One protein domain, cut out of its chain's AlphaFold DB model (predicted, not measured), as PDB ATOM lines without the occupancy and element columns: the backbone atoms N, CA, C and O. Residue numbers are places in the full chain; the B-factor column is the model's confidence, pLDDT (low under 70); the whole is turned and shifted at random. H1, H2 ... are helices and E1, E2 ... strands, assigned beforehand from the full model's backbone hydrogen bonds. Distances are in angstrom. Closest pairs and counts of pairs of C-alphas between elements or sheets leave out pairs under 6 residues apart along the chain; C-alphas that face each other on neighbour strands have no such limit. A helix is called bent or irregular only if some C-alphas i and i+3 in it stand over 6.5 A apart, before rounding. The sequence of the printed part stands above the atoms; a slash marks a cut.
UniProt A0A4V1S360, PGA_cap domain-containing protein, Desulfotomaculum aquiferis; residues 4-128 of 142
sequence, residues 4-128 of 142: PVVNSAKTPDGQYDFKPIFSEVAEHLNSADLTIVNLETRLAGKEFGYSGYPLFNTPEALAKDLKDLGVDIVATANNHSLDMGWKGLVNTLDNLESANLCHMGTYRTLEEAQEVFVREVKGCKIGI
ATOM      1  N   PRO A   4      77.450 114.057 113.905       97.56
ATOM      2  CA  PRO A   4      76.764 112.814 113.552       97.56
ATOM      3  C   PRO A   4      76.442 112.693 112.056       97.56
ATOM      4  O   PRO A   4      76.627 111.624 111.486       97.56
ATOM      5  N   VAL A   5      76.052 113.797 111.407       97.00
ATOM      6  CA  VAL A   5      75.745 113.824 109.967       97.00
ATOM      7  C   VAL A   5      77.026 113.753 109.126       97.00
ATOM      8  O   VAL A   5      77.090 113.027 108.139       97.00
ATOM      9  N   VAL A   6      78.093 114.442 109.549       97.44
ATOM     10  CA  VAL A   6      79.413 114.336 108.895       97.44
ATOM     11  C   VAL A   6      79.947 112.903 108.970       97.44
ATOM     12  O   VAL A   6      80.477 112.383 107.994       97.44
ATOM     13  N   ASN A   7      79.776 112.241 110.113       96.94
ATOM     14  CA  ASN A   7      80.213 110.863 110.308       96.94
ATOM     15  C   ASN A   7      79.391 109.871 109.481       96.94
ATOM     16  O   ASN A   7      79.969 108.905 108.993       96.94
ATOM     17  N   SER A   8      78.087 110.106 109.278       97.38
ATOM     18  CA  SER A   8      77.278 109.249 108.399       97.38
ATOM     19  C   SER A   8      77.682 109.334 106.926       97.38
ATOM     20  O   SER A   8      77.406 108.403 106.182       97.38
ATOM     21  N   ALA A   9      78.353 110.416 106.516       97.81
ATOM     22  CA  ALA A   9      78.892 110.577 105.166       97.81
ATOM     23  C   ALA A   9      80.289 109.957 104.987       97.81
ATOM     24  O   ALA A   9      80.812 109.933 103.878       97.81
ATOM     25  N   LYS A  10      80.945 109.490 106.057       97.75
ATOM     26  CA  LYS A  10      82.322 108.992 105.972       97.75
ATOM     27  C   LYS A  10      82.365 107.593 105.353       97.75
ATOM     28  O   LYS A  10      81.706 106.672 105.834       97.75
ATOM     29  N   THR A  11      83.191 107.414 104.330       97.38
ATOM     30  CA  THR A  11      83.368 106.139 103.624       97.38
ATOM     31  C   THR A  11      84.443 105.258 104.291       97.38
ATOM     32  O   THR A  11      85.266 105.761 105.068       97.38
ATOM     33  N   PRO A  12      84.482 103.932 104.021       96.75
ATOM     34  CA  PRO A  12      85.442 103.012 104.651       96.75
ATOM     35  C   PRO A  12      86.925 103.334 104.402       96.75
ATOM     36  O   PRO A  12      87.770 103.015 105.235       96.75
ATOM     37  N   ASP A  13      87.248 103.977 103.281       96.12
ATOM     38  CA  ASP A  13      88.591 104.447 102.914       96.12
ATOM     39  C   ASP A  13      88.951 105.813 103.537       96.12
ATOM     40  O   ASP A  13      90.032 106.353 103.303       96.12
ATOM     41  N   GLY A  14      88.062 106.368 104.368       94.06
ATOM     42  CA  GLY A  14      88.281 107.609 105.103       94.06
ATOM     43  C   GLY A  14      87.965 108.886 104.325       94.06
ATOM     44  O   GLY A  14      88.246 109.964 104.853       94.06
ATOM     45  N   GLN A  15      87.387 108.770 103.125       96.75
ATOM     46  CA  GLN A  15      86.822 109.885 102.359       96.75
ATOM     47  C   GLN A  15      85.401 110.224 102.848       96.75
ATOM     48  O   GLN A  15      84.945 109.726 103.884       96.75
ATOM     49  N   TYR A  16      84.714 111.110 102.127       98.31
ATOM     50  CA  TYR A  16      83.350 111.531 102.433       98.31
ATOM     51  C   TYR A  16      82.477 111.506 101.176       98.31
ATOM     52  O   TYR A  16      82.897 111.998 100.132       98.31
ATOM     53  N   ASP A  17      81.270 110.956 101.308       98.31
ATOM     54  CA  ASP A  17      80.193 110.979 100.320       98.31
ATOM     55  C   ASP A  17      78.889 111.416 101.001       98.31
ATOM     56  O   ASP A  17      78.279 110.681 101.780       98.31
ATOM     57  N   PHE A  18      78.468 112.643 100.715       98.12
ATOM     58  CA  PHE A  18      77.259 113.240 101.269       98.12
ATOM     59  C   PHE A  18      76.013 112.952 100.432       98.12
ATOM     60  O   PHE A  18      74.903 113.176 100.920       98.12
ATOM     61  N   LYS A  19      76.148 112.440  99.201       97.81
ATOM     62  CA  LYS A  19      75.017 112.254  98.273       97.81
ATOM     63  C   LYS A  19      73.870 111.415  98.852       97.81
ATOM     64  O   LYS A  19      72.723 111.830  98.681       97.81
ATOM     65  N   PRO A  20      74.110 110.310  99.593       97.44
ATOM     66  CA  PRO A  20      73.022 109.514 100.165       97.44
ATOM     67  C   PRO A  20      72.096 110.293 101.109       97.44
ATOM     68  O   PRO A  20      70.904 109.993 101.168       97.44
ATOM     69  N   ILE A  21      72.607 111.322 101.800       96.50
ATOM     70  CA  ILE A  21      71.820 112.170 102.717       96.50
ATOM     71  C   ILE A  21      70.749 112.964 101.953       96.50
ATOM     72  O   ILE A  21      69.697 113.275 102.507       96.50
ATOM     73  N   PHE A  22      70.996 113.263 100.678       96.19
ATOM     74  CA  PHE A  22      70.104 114.040  99.818       96.19
ATOM     75  C   PHE A  22      69.247 113.172  98.888       96.19
ATOM     76  O   PHE A  22      68.540 113.718  98.048       96.19
ATOM     77  N   SER A  23      69.296 111.843  99.013       96.00
ATOM     78  CA  SER A  23      68.628 110.907  98.090       96.00
ATOM     79  C   SER A  23      67.139 111.209  97.879       96.00
ATOM     80  O   SER A  23      66.691 111.274  96.739       96.00
ATOM     81  N   GLU A  24      66.408 111.502  98.954       97.12
ATOM     82  CA  GLU A  24      64.970 111.813  98.919       97.12
ATOM     83  C   GLU A  24      64.628 113.148  98.230       97.12
ATOM     84  O   GLU A  24      63.477 113.388  97.880       97.12
ATOM     85  N   VAL A  25      65.608 114.039  98.039       95.62
ATOM     86  CA  VAL A  25      65.407 115.356  97.402       95.62
ATOM     87  C   VAL A  25      66.206 115.531  96.113       95.62
ATOM     88  O   VAL A  25      66.061 116.549  95.440       95.62
ATOM     89  N   ALA A  26      67.034 114.551  95.742       95.25
ATOM     90  CA  ALA A  26      67.951 114.647  94.611       95.25
ATOM     91  C   ALA A  26      67.217 114.916  93.290       95.25
ATOM     92  O   ALA A  26      67.676 115.725  92.487       95.25
ATOM     93  N   GLU A  27      66.046 114.305  93.085       95.81
ATOM     94  CA  GLU A  27      65.228 114.555  91.893       95.81
ATOM     95  C   GLU A  27      64.758 116.015  91.824       95.81
ATOM     96  O   GLU A  27      64.808 116.627  90.759       95.81
ATOM     97  N   HIS A  28      64.367 116.615  92.950       96.19
ATOM     98  CA  HIS A  28      63.945 118.017  92.994       96.19
ATOM     99  C   HIS A  28      65.102 118.983  92.723       96.19
ATOM    100  O   HIS A  28      64.907 119.974  92.026       96.19
ATOM    101  N   LEU A  29      66.300 118.682  93.236       95.81
ATOM    102  CA  LEU A  29      67.498 119.490  92.985       95.81
ATOM    103  C   LEU A  29      67.931 119.426  91.514       95.81
ATOM    104  O   LEU A  29      68.332 120.440  90.953       95.81
ATOM    105  N   ASN A  30      67.825 118.251  90.889       94.25
ATOM    106  CA  ASN A  30      68.277 118.026  89.516       94.25
ATOM    107  C   ASN A  30      67.253 118.491  88.464       94.25
ATOM    108  O   ASN A  30      67.629 118.967  87.398       94.25
ATOM    109  N   SER A  31      65.953 118.359  88.751       96.06
ATOM    110  CA  SER A  31      64.884 118.712  87.801       96.06
ATOM    111  C   SER A  31      64.527 120.202  87.783       96.06
ATOM    112  O   SER A  31      63.790 120.638  86.895       96.06
ATOM    113  N   ALA A  32      65.007 120.979  88.756       96.62
ATOM    114  CA  ALA A  32      64.740 122.406  88.840       96.62
ATOM    115  C   ALA A  32      65.475 123.201  87.749       96.62
ATOM    116  O   ALA A  32      66.580 122.870  87.334       96.62
ATOM    117  N   ASP A  33      64.870 124.311  87.329       97.12
ATOM    118  CA  ASP A  33      65.487 125.237  86.369       97.12
ATOM    119  C   ASP A  33      66.629 126.060  86.976       97.12
ATOM    120  O   ASP A  33      67.460 126.605  86.250       97.12
ATOM    121  N   LEU A  34      66.619 126.198  88.303       97.31
ATOM    122  CA  LEU A  34      67.668 126.825  89.089       97.31
ATOM    123  C   LEU A  34      67.604 126.311  90.529       97.31
ATOM    124  O   LEU A  34      66.588 126.500  91.203       97.31
ATOM    125  N   THR A  35      68.705 125.755  91.023       98.12
ATOM    126  CA  THR A  35      68.838 125.298  92.411       98.12
ATOM    127  C   THR A  35      69.799 126.189  93.193       98.12
ATOM    128  O   THR A  35      70.977 126.325  92.857       98.12
ATOM    129  N   ILE A  36      69.302 126.767  94.292       97.81
ATOM    130  CA  ILE A  36      70.081 127.597  95.220       97.81
ATOM    131  C   ILE A  36      70.027 126.959  96.605       97.81
ATOM    132  O   ILE A  36      68.943 126.647  97.097       97.81
ATOM    133  N   VAL A  37      71.177 126.811  97.260       97.69
ATOM    134  CA  VAL A  37      71.258 126.301  98.638       97.69
ATOM    135  C   VAL A  37      71.971 127.292  99.550       97.69
ATOM    136  O   VAL A  37      72.932 127.933  99.138       97.69
ATOM    137  N   ASN A  38      71.537 127.398 100.808       98.25
ATOM    138  CA  ASN A  38      72.310 128.085 101.844       98.25
ATOM    139  C   ASN A  38      73.325 127.112 102.448       98.25
ATOM    140  O   ASN A  38      72.952 126.130 103.093       98.25
ATOM    141  N   LEU A  39      74.608 127.402 102.273       98.44
ATOM    142  CA  LEU A  39      75.679 126.677 102.934       98.44
ATOM    143  C   LEU A  39      75.980 127.370 104.262       98.44
ATOM    144  O   LEU A  39      76.689 128.371 104.310       98.44
ATOM    145  N   GLU A  40      75.417 126.842 105.349       97.38
ATOM    146  CA  GLU A  40      75.624 127.372 106.706       97.38
ATOM    147  C   GLU A  40      77.001 127.000 107.272       97.38
ATOM    148  O   GLU A  40      77.690 127.813 107.877       97.38
ATOM    149  N   THR A  41      77.474 125.792 106.981       97.94
ATOM    150  CA  THR A  41      78.810 125.331 107.380       97.94
ATOM    151  C   THR A  41      79.929 125.941 106.535       97.94
ATOM    152  O   THR A  41      79.685 126.396 105.426       97.94
ATOM    153  N   ARG A  42      81.179 125.896 107.009       98.19
ATOM    154  CA  ARG A  42      82.350 126.200 106.169       98.19
ATOM    155  C   ARG A  42      82.925 124.945 105.520       98.19
ATOM    156  O   ARG A  42      82.691 123.844 106.018       98.19
ATOM    157  N   LEU A  43      83.658 125.150 104.428       98.69
ATOM    158  CA  LEU A  43      84.439 124.142 103.708       98.69
ATOM    159  C   LEU A  43      85.899 124.604 103.670       98.69
ATOM    160  O   LEU A  43      86.511 124.688 102.612       98.69
ATOM    161  N   ALA A  44      86.451 124.976 104.827       98.38
ATOM    162  CA  ALA A  44      87.782 125.577 104.927       98.38
ATOM    163  C   ALA A  44      88.923 124.583 104.623       98.38
ATOM    164  O   ALA A  44      90.076 124.986 104.457       98.38
ATOM    165  N   GLY A  45      88.594 123.291 104.536       97.88
ATOM    166  CA  GLY A  45      89.518 122.199 104.260       97.88
ATOM    167  C   GLY A  45      89.969 121.467 105.521       97.88
ATOM    168  O   GLY A  45      89.805 121.949 106.650       97.88
ATOM    169  N   LYS A  46      90.562 120.287 105.320       96.81
ATOM    170  CA  LYS A  46      91.046 119.408 106.397       96.81
ATOM    171  C   LYS A  46      92.046 120.072 107.349       96.81
ATOM    172  O   LYS A  46      92.022 119.782 108.542       96.81
ATOM    173  N   GLU A  47      92.889 120.972 106.845       96.75
ATOM    174  CA  GLU A  47      93.924 121.674 107.626       96.75
ATOM    175  C   GLU A  47      93.344 122.565 108.741       96.75
ATOM    176  O   GLU A  47      94.014 122.834 109.733       96.75
ATOM    177  N   PHE A  48      92.082 122.988 108.612       96.81
ATOM    178  CA  PHE A  48      91.364 123.738 109.651       96.81
ATOM    179  C   PHE A  48      90.715 122.828 110.704       96.81
ATOM    180  O   PHE A  48      90.190 123.319 111.700       96.81
ATOM    181  N   GLY A  49      90.762 121.507 110.501       97.31
ATOM    182  CA  GLY A  49      90.075 120.512 111.315       97.31
ATOM    183  C   GLY A  49      88.572 120.493 111.042       97.31
ATOM    184  O   GLY A  49      87.919 121.532 111.002       97.31
ATOM    185  N   TYR A  50      87.996 119.306 110.849       98.12
ATOM    186  CA  TYR A  50      86.545 119.182 110.706       98.12
ATOM    187  C   TYR A  50      85.858 119.284 112.064       98.12
ATOM    188  O   TYR A  50      86.263 118.636 113.031       98.12
ATOM    189  N   SER A  51      84.796 120.080 112.125       98.44
ATOM    190  CA  SER A  51      84.126 120.438 113.370       98.44
ATOM    191  C   SER A  51      82.624 120.645 113.182       98.44
ATOM    192  O   SER A  51      82.132 121.057 112.127       98.44
ATOM    193  N   GLY A  52      81.881 120.321 114.241       97.75
ATOM    194  CA  GLY A  52      80.459 120.616 114.367       97.75
ATOM    195  C   GLY A  52      80.227 121.907 115.144       97.75
ATOM    196  O   GLY A  52      81.108 122.749 115.261       97.75
ATOM    197  N   TYR A  53      79.039 122.030 115.728       96.12
ATOM    198  CA  TYR A  53      78.703 123.151 116.600       96.12
ATOM    199  C   TYR A  53      79.733 123.296 117.744       96.12
ATOM    200  O   TYR A  53      80.128 122.270 118.311       96.12
ATOM    201  N   PRO A  54      80.148 124.523 118.126       96.69
ATOM    202  CA  PRO A  54      79.613 125.825 117.697       96.69
ATOM    203  C   PRO A  54      80.280 126.459 116.471       96.69
ATOM    204  O   PRO A  54      79.723 127.407 115.931       96.69
ATOM    205  N   LEU A  55      81.444 125.964 116.045       97.81
ATOM    206  CA  LEU A  55      82.206 126.510 114.920       97.81
ATOM    207  C   LEU A  55      82.331 125.437 113.848       97.81
ATOM    208  O   LEU A  55      83.102 124.492 114.000       97.81
ATOM    209  N   PHE A  56      81.555 125.557 112.782       98.56
ATOM    210  CA  PHE A  56      81.400 124.515 111.785       98.56
ATOM    211  C   PHE A  56      82.498 124.529 110.721       98.56
ATOM    212  O   PHE A  56      82.750 125.541 110.070       98.56
ATOM    213  N   ASN A  57      83.048 123.349 110.448       98.69
ATOM    214  CA  ASN A  57      83.856 123.079 109.266       98.69
ATOM    215  C   ASN A  57      83.553 121.660 108.772       98.69
ATOM    216  O   ASN A  57      83.915 120.668 109.405       98.69
ATOM    217  N   THR A  58      82.832 121.566 107.661       98.62
ATOM    218  CA  THR A  58      82.464 120.300 107.020       98.62
ATOM    219  C   THR A  58      83.535 119.930 105.990       98.62
ATOM    220  O   THR A  58      84.099 120.833 105.371       98.62
ATOM    221  N   PRO A  59      83.800 118.629 105.765       98.62
ATOM    222  CA  PRO A  59      84.629 118.179 104.655       98.62
ATOM    223  C   PRO A  59      84.268 118.837 103.324       98.62
ATOM    224  O   PRO A  59      83.115 118.829 102.896       98.62
ATOM    225  N   GLU A  60      85.286 119.367 102.658       98.38
ATOM    226  CA  GLU A  60      85.202 120.081 101.386       98.38
ATOM    227  C   GLU A  60      84.629 119.225 100.247       98.38
ATOM    228  O   GLU A  60      84.070 119.771  99.298       98.38
ATOM    229  N   ALA A  61      84.657 117.893 100.388       98.31
ATOM    230  CA  ALA A  61      83.988 116.947  99.492       98.31
ATOM    231  C   ALA A  61      82.495 117.267  99.277       98.31
ATOM    232  O   ALA A  61      81.975 117.035  98.186       98.31
ATOM    233  N   LEU A  62      81.832 117.891 100.266       98.62
ATOM    234  CA  LEU A  62      80.445 118.340 100.130       98.62
ATOM    235  C   LEU A  62      80.249 119.279  98.928       98.62
ATOM    236  O   LEU A  62      79.201 119.218  98.297       98.62
ATOM    237  N   ALA A  63      81.228 120.122  98.576       98.56
ATOM    238  CA  ALA A  63      81.103 121.016  97.420       98.56
ATOM    239  C   ALA A  63      80.891 120.229  96.120       98.56
ATOM    240  O   ALA A  63      79.985 120.535  95.343       98.56
ATOM    241  N   LYS A  64      81.691 119.179  95.905       98.25
ATOM    242  CA  LYS A  64      81.554 118.332  94.720       98.25
ATOM    243  C   LYS A  64      80.251 117.536  94.745       98.25
ATOM    244  O   LYS A  64      79.577 117.469  93.723       98.25
ATOM    245  N   ASP A  65      79.861 117.006  95.899       98.19
ATOM    246  CA  ASP A  65      78.605 116.265  96.019       98.19
ATOM    247  C   ASP A  65      77.379 117.144  95.743       98.19
ATOM    248  O   ASP A  65      76.479 116.717  95.026       98.19
ATOM    249  N   LEU A  66      77.354 118.389  96.234       98.12
ATOM    250  CA  LEU A  66      76.290 119.349  95.911       98.12
ATOM    251  C   LEU A  66      76.241 119.637  94.408       98.12
ATOM    252  O   LEU A  66      75.155 119.666  93.826       98.12
ATOM    253  N   LYS A  67      77.402 119.804  93.766       97.81
ATOM    254  CA  LYS A  67      77.461 119.997  92.316       97.81
ATOM    255  C   LYS A  67      76.901 118.792  91.559       97.81
ATOM    256  O   LYS A  67      76.090 118.969  90.653       97.81
ATOM    257  N   ASP A  68      77.304 117.586  91.946       97.25
ATOM    258  CA  ASP A  68      76.869 116.336  91.317       97.25
ATOM    259  C   ASP A  68      75.363 116.064  91.550       97.25
ATOM    260  O   ASP A  68      74.719 115.411  90.731       97.25
ATOM    261  N   LEU A  69      74.775 116.615  92.621       96.94
ATOM    262  CA  LEU A  69      73.333 116.580  92.911       96.94
ATOM    263  C   LEU A  69      72.502 117.604  92.113       96.94
ATOM    264  O   LEU A  69      71.279 117.605  92.235       96.94
ATOM    265  N   GLY A  70      73.130 118.457  91.298       96.62
ATOM    266  CA  GLY A  70      72.434 119.461  90.485       96.62
ATOM    267  C   GLY A  70      72.259 120.822  91.160       96.62
ATOM    268  O   GLY A  70      71.445 121.621  90.715       96.62
ATOM    269  N   VAL A  71      73.012 121.124  92.225       98.25
ATOM    270  CA  VAL A  71      73.030 122.484  92.781       98.25
ATOM    271  C   VAL A  71      73.745 123.430  91.815       98.25
ATOM    272  O   VAL A  71      74.877 123.174  91.393       98.25
ATOM    273  N   ASP A  72      73.106 124.558  91.507       98.12
ATOM    274  CA  ASP A  72      73.686 125.590  90.649       98.12
ATOM    275  C   ASP A  72      74.462 126.630  91.452       98.12
ATOM    276  O   ASP A  72      75.559 127.027  91.048       98.12
ATOM    277  N   ILE A  73      73.890 127.089  92.571       98.19
ATOM    278  CA  ILE A  73      74.408 128.218  93.350       98.19
ATOM    279  C   ILE A  73      74.411 127.901  94.843       98.19
ATOM    280  O   ILE A  73      73.427 127.422  95.408       98.19
ATOM    281  N   VAL A  74      75.502 128.274  95.501       98.44
ATOM    282  CA  VAL A  74      75.643 128.247  96.953       98.44
ATOM    283  C   VAL A  74      75.648 129.666  97.520       98.44
ATOM    284  O   VAL A  74      76.544 130.458  97.250       98.44
ATOM    285  N   ALA A  75      74.659 129.974  98.351       98.44
ATOM    286  CA  ALA A  75      74.619 131.172  99.177       98.44
ATOM    287  C   ALA A  75      75.451 130.947 100.451       98.44
ATOM    288  O   ALA A  75      75.242 129.964 101.168       98.44
ATOM    289  N   THR A  76      76.418 131.822 100.725       98.38
ATOM    290  CA  THR A  76      77.414 131.630 101.790       98.38
ATOM    291  C   THR A  76      77.320 132.637 102.927       98.38
ATOM    292  O   THR A  76      77.966 132.397 103.951       98.38
ATOM    293  N   ALA A  77      76.543 133.720 102.781       97.81
ATOM    294  CA  ALA A  77      76.312 134.693 103.843       97.81
ATOM    295  C   ALA A  77      75.211 134.225 104.794       97.81
ATOM    296  O   ALA A  77      74.021 134.199 104.482       97.81
ATOM    297  N   ASN A  78      75.654 133.897 105.997       98.19
ATOM    298  CA  ASN A  78      74.853 133.621 107.182       98.19
ATOM    299  C   ASN A  78      75.689 133.895 108.444       98.19
ATOM    300  O   ASN A  78      76.856 134.290 108.375       98.19
ATOM    301  N   ASN A  79      75.111 133.672 109.617       98.00
ATOM    302  CA  ASN A  79      75.768 133.904 110.902       98.00
ATOM    303  C   ASN A  79      77.036 133.057 111.134       98.00
ATOM    304  O   ASN A  79      77.892 133.462 111.916       98.00
ATOM    305  N   HIS A  80      77.208 131.952 110.405       98.44
ATOM    306  CA  HIS A  80      78.370 131.058 110.482       98.44
ATOM    307  C   HIS A  80      79.447 131.327 109.411       98.44
ATOM    308  O   HIS A  80      80.419 130.577 109.275       98.44
ATOM    309  N   SER A  81      79.327 132.425 108.654       98.00
ATOM    310  CA  SER A  81      80.262 132.782 107.570       98.00
ATOM    311  C   SER A  81      81.724 132.896 108.012       98.00
ATOM    312  O   SER A  81      82.625 132.705 107.197       98.00
ATOM    313  N   LEU A  82      81.965 133.221 109.287       97.88
ATOM    314  CA  LEU A  82      83.296 133.478 109.844       97.88
ATOM    315  C   LEU A  82      83.741 132.445 110.885       97.88
ATOM    316  O   LEU A  82      84.715 132.698 111.590       97.88
ATOM    317  N   ASP A  83      83.097 131.277 110.966       98.31
ATOM    318  CA  ASP A  83      83.439 130.245 111.960       98.31
ATOM    319  C   ASP A  83      84.924 129.845 111.927       98.31
ATOM    320  O   ASP A  83      85.524 129.571 112.964       98.31
ATOM    321  N   MET A  84      85.528 129.854 110.734       97.81
ATOM    322  CA  MET A  84      86.944 129.542 110.492       97.81
ATOM    323  C   MET A  84      87.788 130.801 110.205       97.81
ATOM    324  O   MET A  84      88.875 130.737 109.620       97.81
ATOM    325  N   GLY A  85      87.272 131.969 110.597       96.88
ATOM    326  CA  GLY A  85      87.856 133.280 110.339       96.88
ATOM    327  C   GLY A  85      87.998 133.606 108.850       96.88
ATOM    328  O   GLY A  85      87.452 132.933 107.976       96.88
ATOM    329  N   TRP A  86      88.781 134.647 108.554       97.25
ATOM    330  CA  TRP A  86      88.997 135.120 107.183       97.25
ATOM    331  C   TRP A  86      89.550 134.042 106.250       97.25
ATOM    332  O   TRP A  86      89.005 133.805 105.178       97.25
ATOM    333  N   LYS A  87      90.617 133.353 106.671       97.56
ATOM    334  CA  LYS A  87      91.253 132.326 105.837       97.56
ATOM    335  C   LYS A  87      90.301 131.172 105.540       97.56
ATOM    336  O   LYS A  87      90.297 130.666 104.428       97.56
ATOM    337  N   GLY A  88      89.480 130.775 106.511       97.94
ATOM    338  CA  GLY A  88      88.500 129.722 106.295       97.94
ATOM    339  C   GLY A  88      87.347 130.141 105.384       97.94
ATOM    340  O   GLY A  88      86.862 129.310 104.618       97.94
ATOM    341  N   LEU A  89      86.942 131.417 105.412       98.12
ATOM    342  CA  LEU A  89      86.011 131.981 104.430       98.12
ATOM    343  C   LEU A  89      86.613 131.903 103.025       98.12
ATOM    344  O   LEU A  89      85.991 131.307 102.153       98.12
ATOM    345  N   VAL A  90      87.828 132.423 102.827       98.31
ATOM    346  CA  VAL A  90      88.519 132.390 101.524       98.31
ATOM    347  C   VAL A  90      88.639 130.955 101.008       98.31
ATOM    348  O   VAL A  90      88.165 130.663  99.916       98.31
ATOM    349  N   ASN A  91      89.139 130.032 101.835       98.62
ATOM    350  CA  ASN A  91      89.250 128.621 101.465       98.62
ATOM    351  C   ASN A  91      87.896 127.973 101.145       98.62
ATOM    352  O   ASN A  91      87.824 127.100 100.287       98.62
ATOM    353  N   THR A  92      86.819 128.375 101.830       98.75
ATOM    354  CA  THR A  92      85.472 127.880 101.513       98.75
ATOM    355  C   THR A  92      85.084 128.271 100.091       98.75
ATOM    356  O   THR A  92      84.605 127.420  99.347       98.75
ATOM    357  N   LEU A  93      85.321 129.526  99.697       98.69
ATOM    358  CA  LEU A  93      85.030 130.001  98.343       98.69
ATOM    359  C   LEU A  93      85.929 129.318  97.300       98.69
ATOM    360  O   LEU A  93      85.430 128.870  96.270       98.69
ATOM    361  N   ASP A  94      87.219 129.144  97.597       98.62
ATOM    362  CA  ASP A  94      88.170 128.461  96.707       98.62
ATOM    363  C   ASP A  94      87.792 126.985  96.485       98.62
ATOM    364  O   ASP A  94      87.879 126.475  95.366       98.62
ATOM    365  N   ASN A  95      87.331 126.288  97.528       98.69
ATOM    366  CA  ASN A  95      86.884 124.897  97.428       98.69
ATOM    367  C   ASN A  95      85.555 124.762  96.668       98.69
ATOM    368  O   ASN A  95      85.373 123.791  95.931       98.69
ATOM    369  N   LEU A  96      84.643 125.734  96.794       98.75
ATOM    370  CA  LEU A  96      83.422 125.795  95.980       98.75
ATOM    371  C   LEU A  96      83.762 125.996  94.494       98.75
ATOM    372  O   LEU A  96      83.280 125.247  93.643       98.75
ATOM    373  N   GLU A  97      84.650 126.944  94.187       98.44
ATOM    374  CA  GLU A  97      85.115 127.204  92.819       98.44
ATOM    375  C   GLU A  97      85.862 126.004  92.224       98.44
ATOM    376  O   GLU A  97      85.588 125.613  91.090       98.44
ATOM    377  N   SER A  98      86.729 125.351  93.005       98.38
ATOM    378  CA  SER A  98      87.457 124.142  92.585       98.38
ATOM    379  C   SER A  98      86.523 122.970  92.262       98.38
ATOM    380  O   SER A  98      86.848 122.119  91.431       98.38
ATOM    381  N   ALA A  99      85.340 122.929  92.881       98.38
ATOM    382  CA  ALA A  99      84.286 121.964  92.582       98.38
ATOM    383  C   ALA A  99      83.380 122.379  91.402       98.38
ATOM    384  O   ALA A  99      82.434 121.660  91.083       98.38
ATOM    385  N   ASN A 100      83.661 123.502  90.730       97.88
ATOM    386  CA  ASN A 100      82.812 124.119  89.702       97.88
ATOM    387  C   ASN A 100      81.404 124.481  90.208       97.88
ATOM    388  O   ASN A 100      80.416 124.385  89.466       97.88
ATOM    389  N   LEU A 101      81.304 124.890  91.475       97.62
ATOM    390  CA  LEU A 101      80.060 125.312  92.101       97.62
ATOM    391  C   LEU A 101      80.057 126.836  92.256       97.62
ATOM    392  O   LEU A 101      80.935 127.412  92.895       97.62
ATOM    393  N   CYS A 102      79.079 127.503  91.639       96.88
ATOM    394  CA  CYS A 102      78.951 128.951  91.780       96.88
ATOM    395  C   CYS A 102      78.566 129.299  93.217       96.88
ATOM    396  O   CYS A 102      77.762 128.602  93.836       96.88
ATOM    397  N   HIS A 103      79.082 130.413  93.724       97.62
ATOM    398  CA  HIS A 103      78.745 130.905  95.054       97.62
ATOM    399  C   HIS A 103      78.479 132.409  95.053       97.62
ATOM    400  O   HIS A 103      78.828 133.108  94.098       97.62
ATOM    401  N   MET A 104      77.791 132.878  96.094       97.25
ATOM    402  CA  MET A 104      77.529 134.293  96.345       97.25
ATOM    403  C   MET A 104      77.195 134.547  97.824       97.25
ATOM    404  O   MET A 104      76.850 133.621  98.555       97.25
ATOM    405  N   GLY A 105      77.273 135.806  98.265       96.69
ATOM    406  CA  GLY A 105      76.924 136.237  99.626       96.69
ATOM    407  C   GLY A 105      78.133 136.636 100.476       96.69
ATOM    408  O   GLY A 105      78.081 137.644 101.177       96.69
ATOM    409  N   THR A 106      79.248 135.914 100.375       97.06
ATOM    410  CA  THR A 106      80.539 136.309 100.973       97.06
ATOM    411  C   THR A 106      81.602 136.484  99.904       97.06
ATOM    412  O   THR A 106      81.580 135.771  98.906       97.06
ATOM    413  N   TYR A 107      82.571 137.364 100.150       96.06
ATOM    414  CA  TYR A 107      83.532 137.794  99.134       96.06
ATOM    415  C   TYR A 107      84.932 137.970  99.727       96.06
ATOM    416  O   TYR A 107      85.075 138.286 100.911       96.06
ATOM    417  N   ARG A 108      85.963 137.773  98.900       95.88
ATOM    418  CA  ARG A 108      87.381 137.944  99.267       95.88
ATOM    419  C   ARG A 108      87.816 139.405  99.204       95.88
ATOM    420  O   ARG A 108      88.815 139.783  99.813       95.88
ATOM    421  N   THR A 109      87.086 140.232  98.464       94.31
ATOM    422  CA  THR A 109      87.376 141.657  98.305       94.31
ATOM    423  C   THR A 109      86.086 142.469  98.220       94.31
ATOM    424  O   THR A 109      85.005 141.937  97.968       94.31
ATOM    425  N   LEU A 110      86.197 143.785  98.421       91.56
ATOM    426  CA  LEU A 110      85.080 144.707  98.186       91.56
ATOM    427  C   LEU A 110      84.677 144.766  96.709       91.56
ATOM    428  O   LEU A 110      83.508 144.975  96.420       91.56
ATOM    429  N   GLU A 111      85.630 144.581  95.795       93.69
ATOM    430  CA  GLU A 111      85.376 144.554  94.352       93.69
ATOM    431  C   GLU A 111      84.512 143.345  93.977       93.69
ATOM    432  O   GLU A 111      83.473 143.511  93.347       93.69
ATOM    433  N   GLU A 112      84.852 142.152  94.482       93.75
ATOM    434  CA  GLU A 112      84.013 140.957  94.325       93.75
ATOM    435  C   GLU A 112      82.593 141.171  94.886       93.75
ATOM    436  O   GLU A 112      81.621 140.687  94.312       93.75
ATOM    437  N   ALA A 113      82.458 141.925  95.985       92.25
ATOM    438  CA  ALA A 113      81.170 142.203  96.624       92.25
ATOM    439  C   ALA A 113      80.291 143.224  95.875       92.25
ATOM    440  O   ALA A 113      79.094 143.314  96.150       92.25
ATOM    441  N   GLN A 114      80.868 144.024  94.973       91.00
ATOM    442  CA  GLN A 114      80.134 145.023  94.188       91.00
ATOM    443  C   GLN A 114      79.464 144.427  92.945       91.00
ATOM    444  O   GLN A 114      78.544 145.035  92.392       91.00
ATOM    445  N   GLU A 115      79.882 143.233  92.530       88.94
ATOM    446  CA  GLU A 115      79.291 142.512  91.410       88.94
ATOM    447  C   GLU A 115      77.889 142.003  91.770       88.94
ATOM    448  O   GLU A 115      77.695 141.160  92.652       88.94
ATOM    449  N   VAL A 116      76.873 142.502  91.060       88.88
ATOM    450  CA  VAL A 116      75.498 142.021  91.230       88.88
ATOM    451  C   VAL A 116      75.400 140.618  90.645       88.88
ATOM    452  O   VAL A 116      75.518 140.421  89.434       88.88
ATOM    453  N   PHE A 117      75.125 139.633  91.497       94.12
ATOM    454  CA  PHE A 117      74.984 138.258  91.045       94.12
ATOM    455  C   PHE A 117      73.671 138.079  90.274       94.12
ATOM    456  O   PHE A 117      72.581 138.025  90.850       94.12
ATOM    457  N   VAL A 118      73.780 137.977  88.949       96.06
ATOM    458  CA  VAL A 118      72.657 137.721  88.042       96.06
ATOM    459  C   VAL A 118      72.857 136.384  87.336       96.06
ATOM    460  O   VAL A 118      73.959 136.056  86.880       96.06
ATOM    461  N   ARG A 119      71.783 135.604  87.218       95.31
ATOM    462  CA  ARG A 119      71.743 134.380  86.410       95.31
ATOM    463  C   ARG A 119      70.606 134.425  85.417       95.31
ATOM    464  O   ARG A 119      69.515 134.883  85.734       95.31
ATOM    465  N   GLU A 120      70.885 133.975  84.203       96.81
ATOM    466  CA  GLU A 120      69.876 133.843  83.164       96.81
ATOM    467  C   GLU A 120      69.371 132.403  83.133       96.81
ATOM    468  O   GLU A 120      70.153 131.470  82.966       96.81
ATOM    469  N   VAL A 121      68.065 132.229  83.310       96.81
ATOM    470  CA  VAL A 121      67.394 130.930  83.383       96.81
ATOM    471  C   VAL A 121      66.212 130.970  82.429       96.81
ATOM    472  O   VAL A 121      65.310 131.787  82.598       96.81
ATOM    473  N   LYS A 122      66.235 130.130  81.386       96.25
ATOM    474  CA  LYS A 122      65.189 130.072  80.342       96.25
ATOM    475  C   LYS A 122      64.801 131.452  79.769       96.25
ATOM    476  O   LYS A 122      63.633 131.717  79.503       96.25
ATOM    477  N   GLY A 123      65.786 132.337  79.578       96.75
ATOM    478  CA  GLY A 123      65.587 133.695  79.050       96.75
ATOM    479  C   GLY A 123      65.127 134.735  80.082       96.75
ATOM    480  O   GLY A 123      64.898 135.891  79.726       96.75
ATOM    481  N   CYS A 124      65.009 134.367  81.360       97.56
ATOM    482  CA  CYS A 124      64.726 135.288  82.459       97.56
ATOM    483  C   CYS A 124      66.006 135.614  83.234       97.56
ATOM    484  O   CYS A 124      66.715 134.712  83.671       97.56
ATOM    485  N   LYS A 125      66.284 136.902  83.459       97.69
ATOM    486  CA  LYS A 125      67.382 137.344  84.331       97.69
ATOM    487  C   LYS A 125      66.911 137.401  85.781       97.69
ATOM    488  O   LYS A 125      65.977 138.131  86.097       97.69
ATOM    489  N   ILE A 126      67.587 136.663  86.650       97.56
ATOM    490  CA  ILE A 126      67.302 136.550  88.078       97.56
ATOM    491  C   ILE A 126      68.468 137.180  88.839       97.56
ATOM    492  O   ILE A 126      69.592 136.684  88.770       97.56
ATOM    493  N   GLY A 127      68.207 138.286  89.538       96.88
ATOM    494  CA  GLY A 127      69.155 138.890  90.477       96.88
ATOM    495  C   GLY A 127      69.021 138.248  91.854       96.88
ATOM    496  O   GLY A 127      67.905 138.100  92.351       96.88
ATOM    497  N   ILE A 128      70.141 137.857  92.459       96.50
ATOM    498  CA  ILE A 128      70.169 137.125  93.729       96.50
ATOM    499  C   ILE A 128      70.987 137.920  94.740       96.50
ATOM    500  O   ILE A 128      72.108 138.338  94.457       96.50
TER     501      ILE A 128
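This is residues 4 to 128 of the 142 residues of the protein "PGA_cap domain-containing protein" of Desulfotomaculum aquiferis (UniProt A0A4V1S360). A small sheet of three very short parallel strands, E1, E2 and E3, lies near the middle, with helices H3 and H4 grazing it and H2 beyond H3. The hairpin of E4 and E5 makes one end of the longest axis, and H1 with the loop after it lies toward the other; a long stretch without named elements, residues 39 to 60, winds between E1 and H3. The printed part has 125 residues, with five named helices and five named strands in the order H1 H2 E1 H3 E2 H4 E3 H5 E4 E5; its class is mixed, helices and strands, with 62 residues in named elements, under half. The whole is compact, with a radius of gyration of the C-alphas of 14.8 A and spans of 44 by 36 by 23 A.

E2, residues 73 to 75, is the inner strand between the edge strands E1, residues 36 to 38, and E3, residues 102 to 104. E1 and E2 are parallel at 28 degrees, with N 75 and O 37 2.8 A apart, within hydrogen-bond range. E2 and E3 are parallel at 26 degrees, with N 74 and O 102 at 2.8 A. H3, residues 61 to 68, only grazes this sheet with residues 63 to 67, and H4, residues 85 to 98, only grazes it with residues 92 to 97. E1, H3, E2 and E2, H4, E3 are strand-helix-strand units, two parallel neighbour strands with a helix between, each with a right-handed crossover. H3 and H4 only just touch, with 3 pairs of C-alphas within 8 A, the closest those of Ala 63 and Leu 96 at 5.5 A; H4 does so with residues 95 to 96 alone. Their tilt is 37 degrees, only just steep, the same way. H2, residues 19 to 31, is close to H3 but not clearly touching, its closest C-alphas being those of Lys 19 and Asp 65, 5.8 A. H1, residues 4 to 8, is only just apart from H2, at 8.4 A. H5, residues 110 to 114, is apart from H4. E4, residues 118 to 121, and E5, residues 124 to 127, form an antiparallel hairpin at 152 degrees, with N 121 and O 124 at 2.8 A; both are apart from E3. Every O i to N i+4 pair is within hydrogen-bond range in H1, H3, H4 and H5, and 5 of 9 are in H2.

H1 begins at C-alpha 4, (76.764, 112.814, 113.552). H4 is 20.0 A long, from C-alpha 85 at (87.856, 133.280, 110.339), H2 15.9 A and H3 10.9 A. H2 is irregular, with C-alphas 21 and 24 7.8 A apart. E4 and E5 are each 9.8 A long, and E5 ends at C-alpha 127, (69.155, 138.890, 90.477).

The two C-alphas farthest apart are those of Pro 12 and Gly 123, 44.6 A. The printed part has no cut, and the link from E1 to H3, 22 residues, is long. The mean pLDDT of the printed part is 97.1, and no printed residue is under 70.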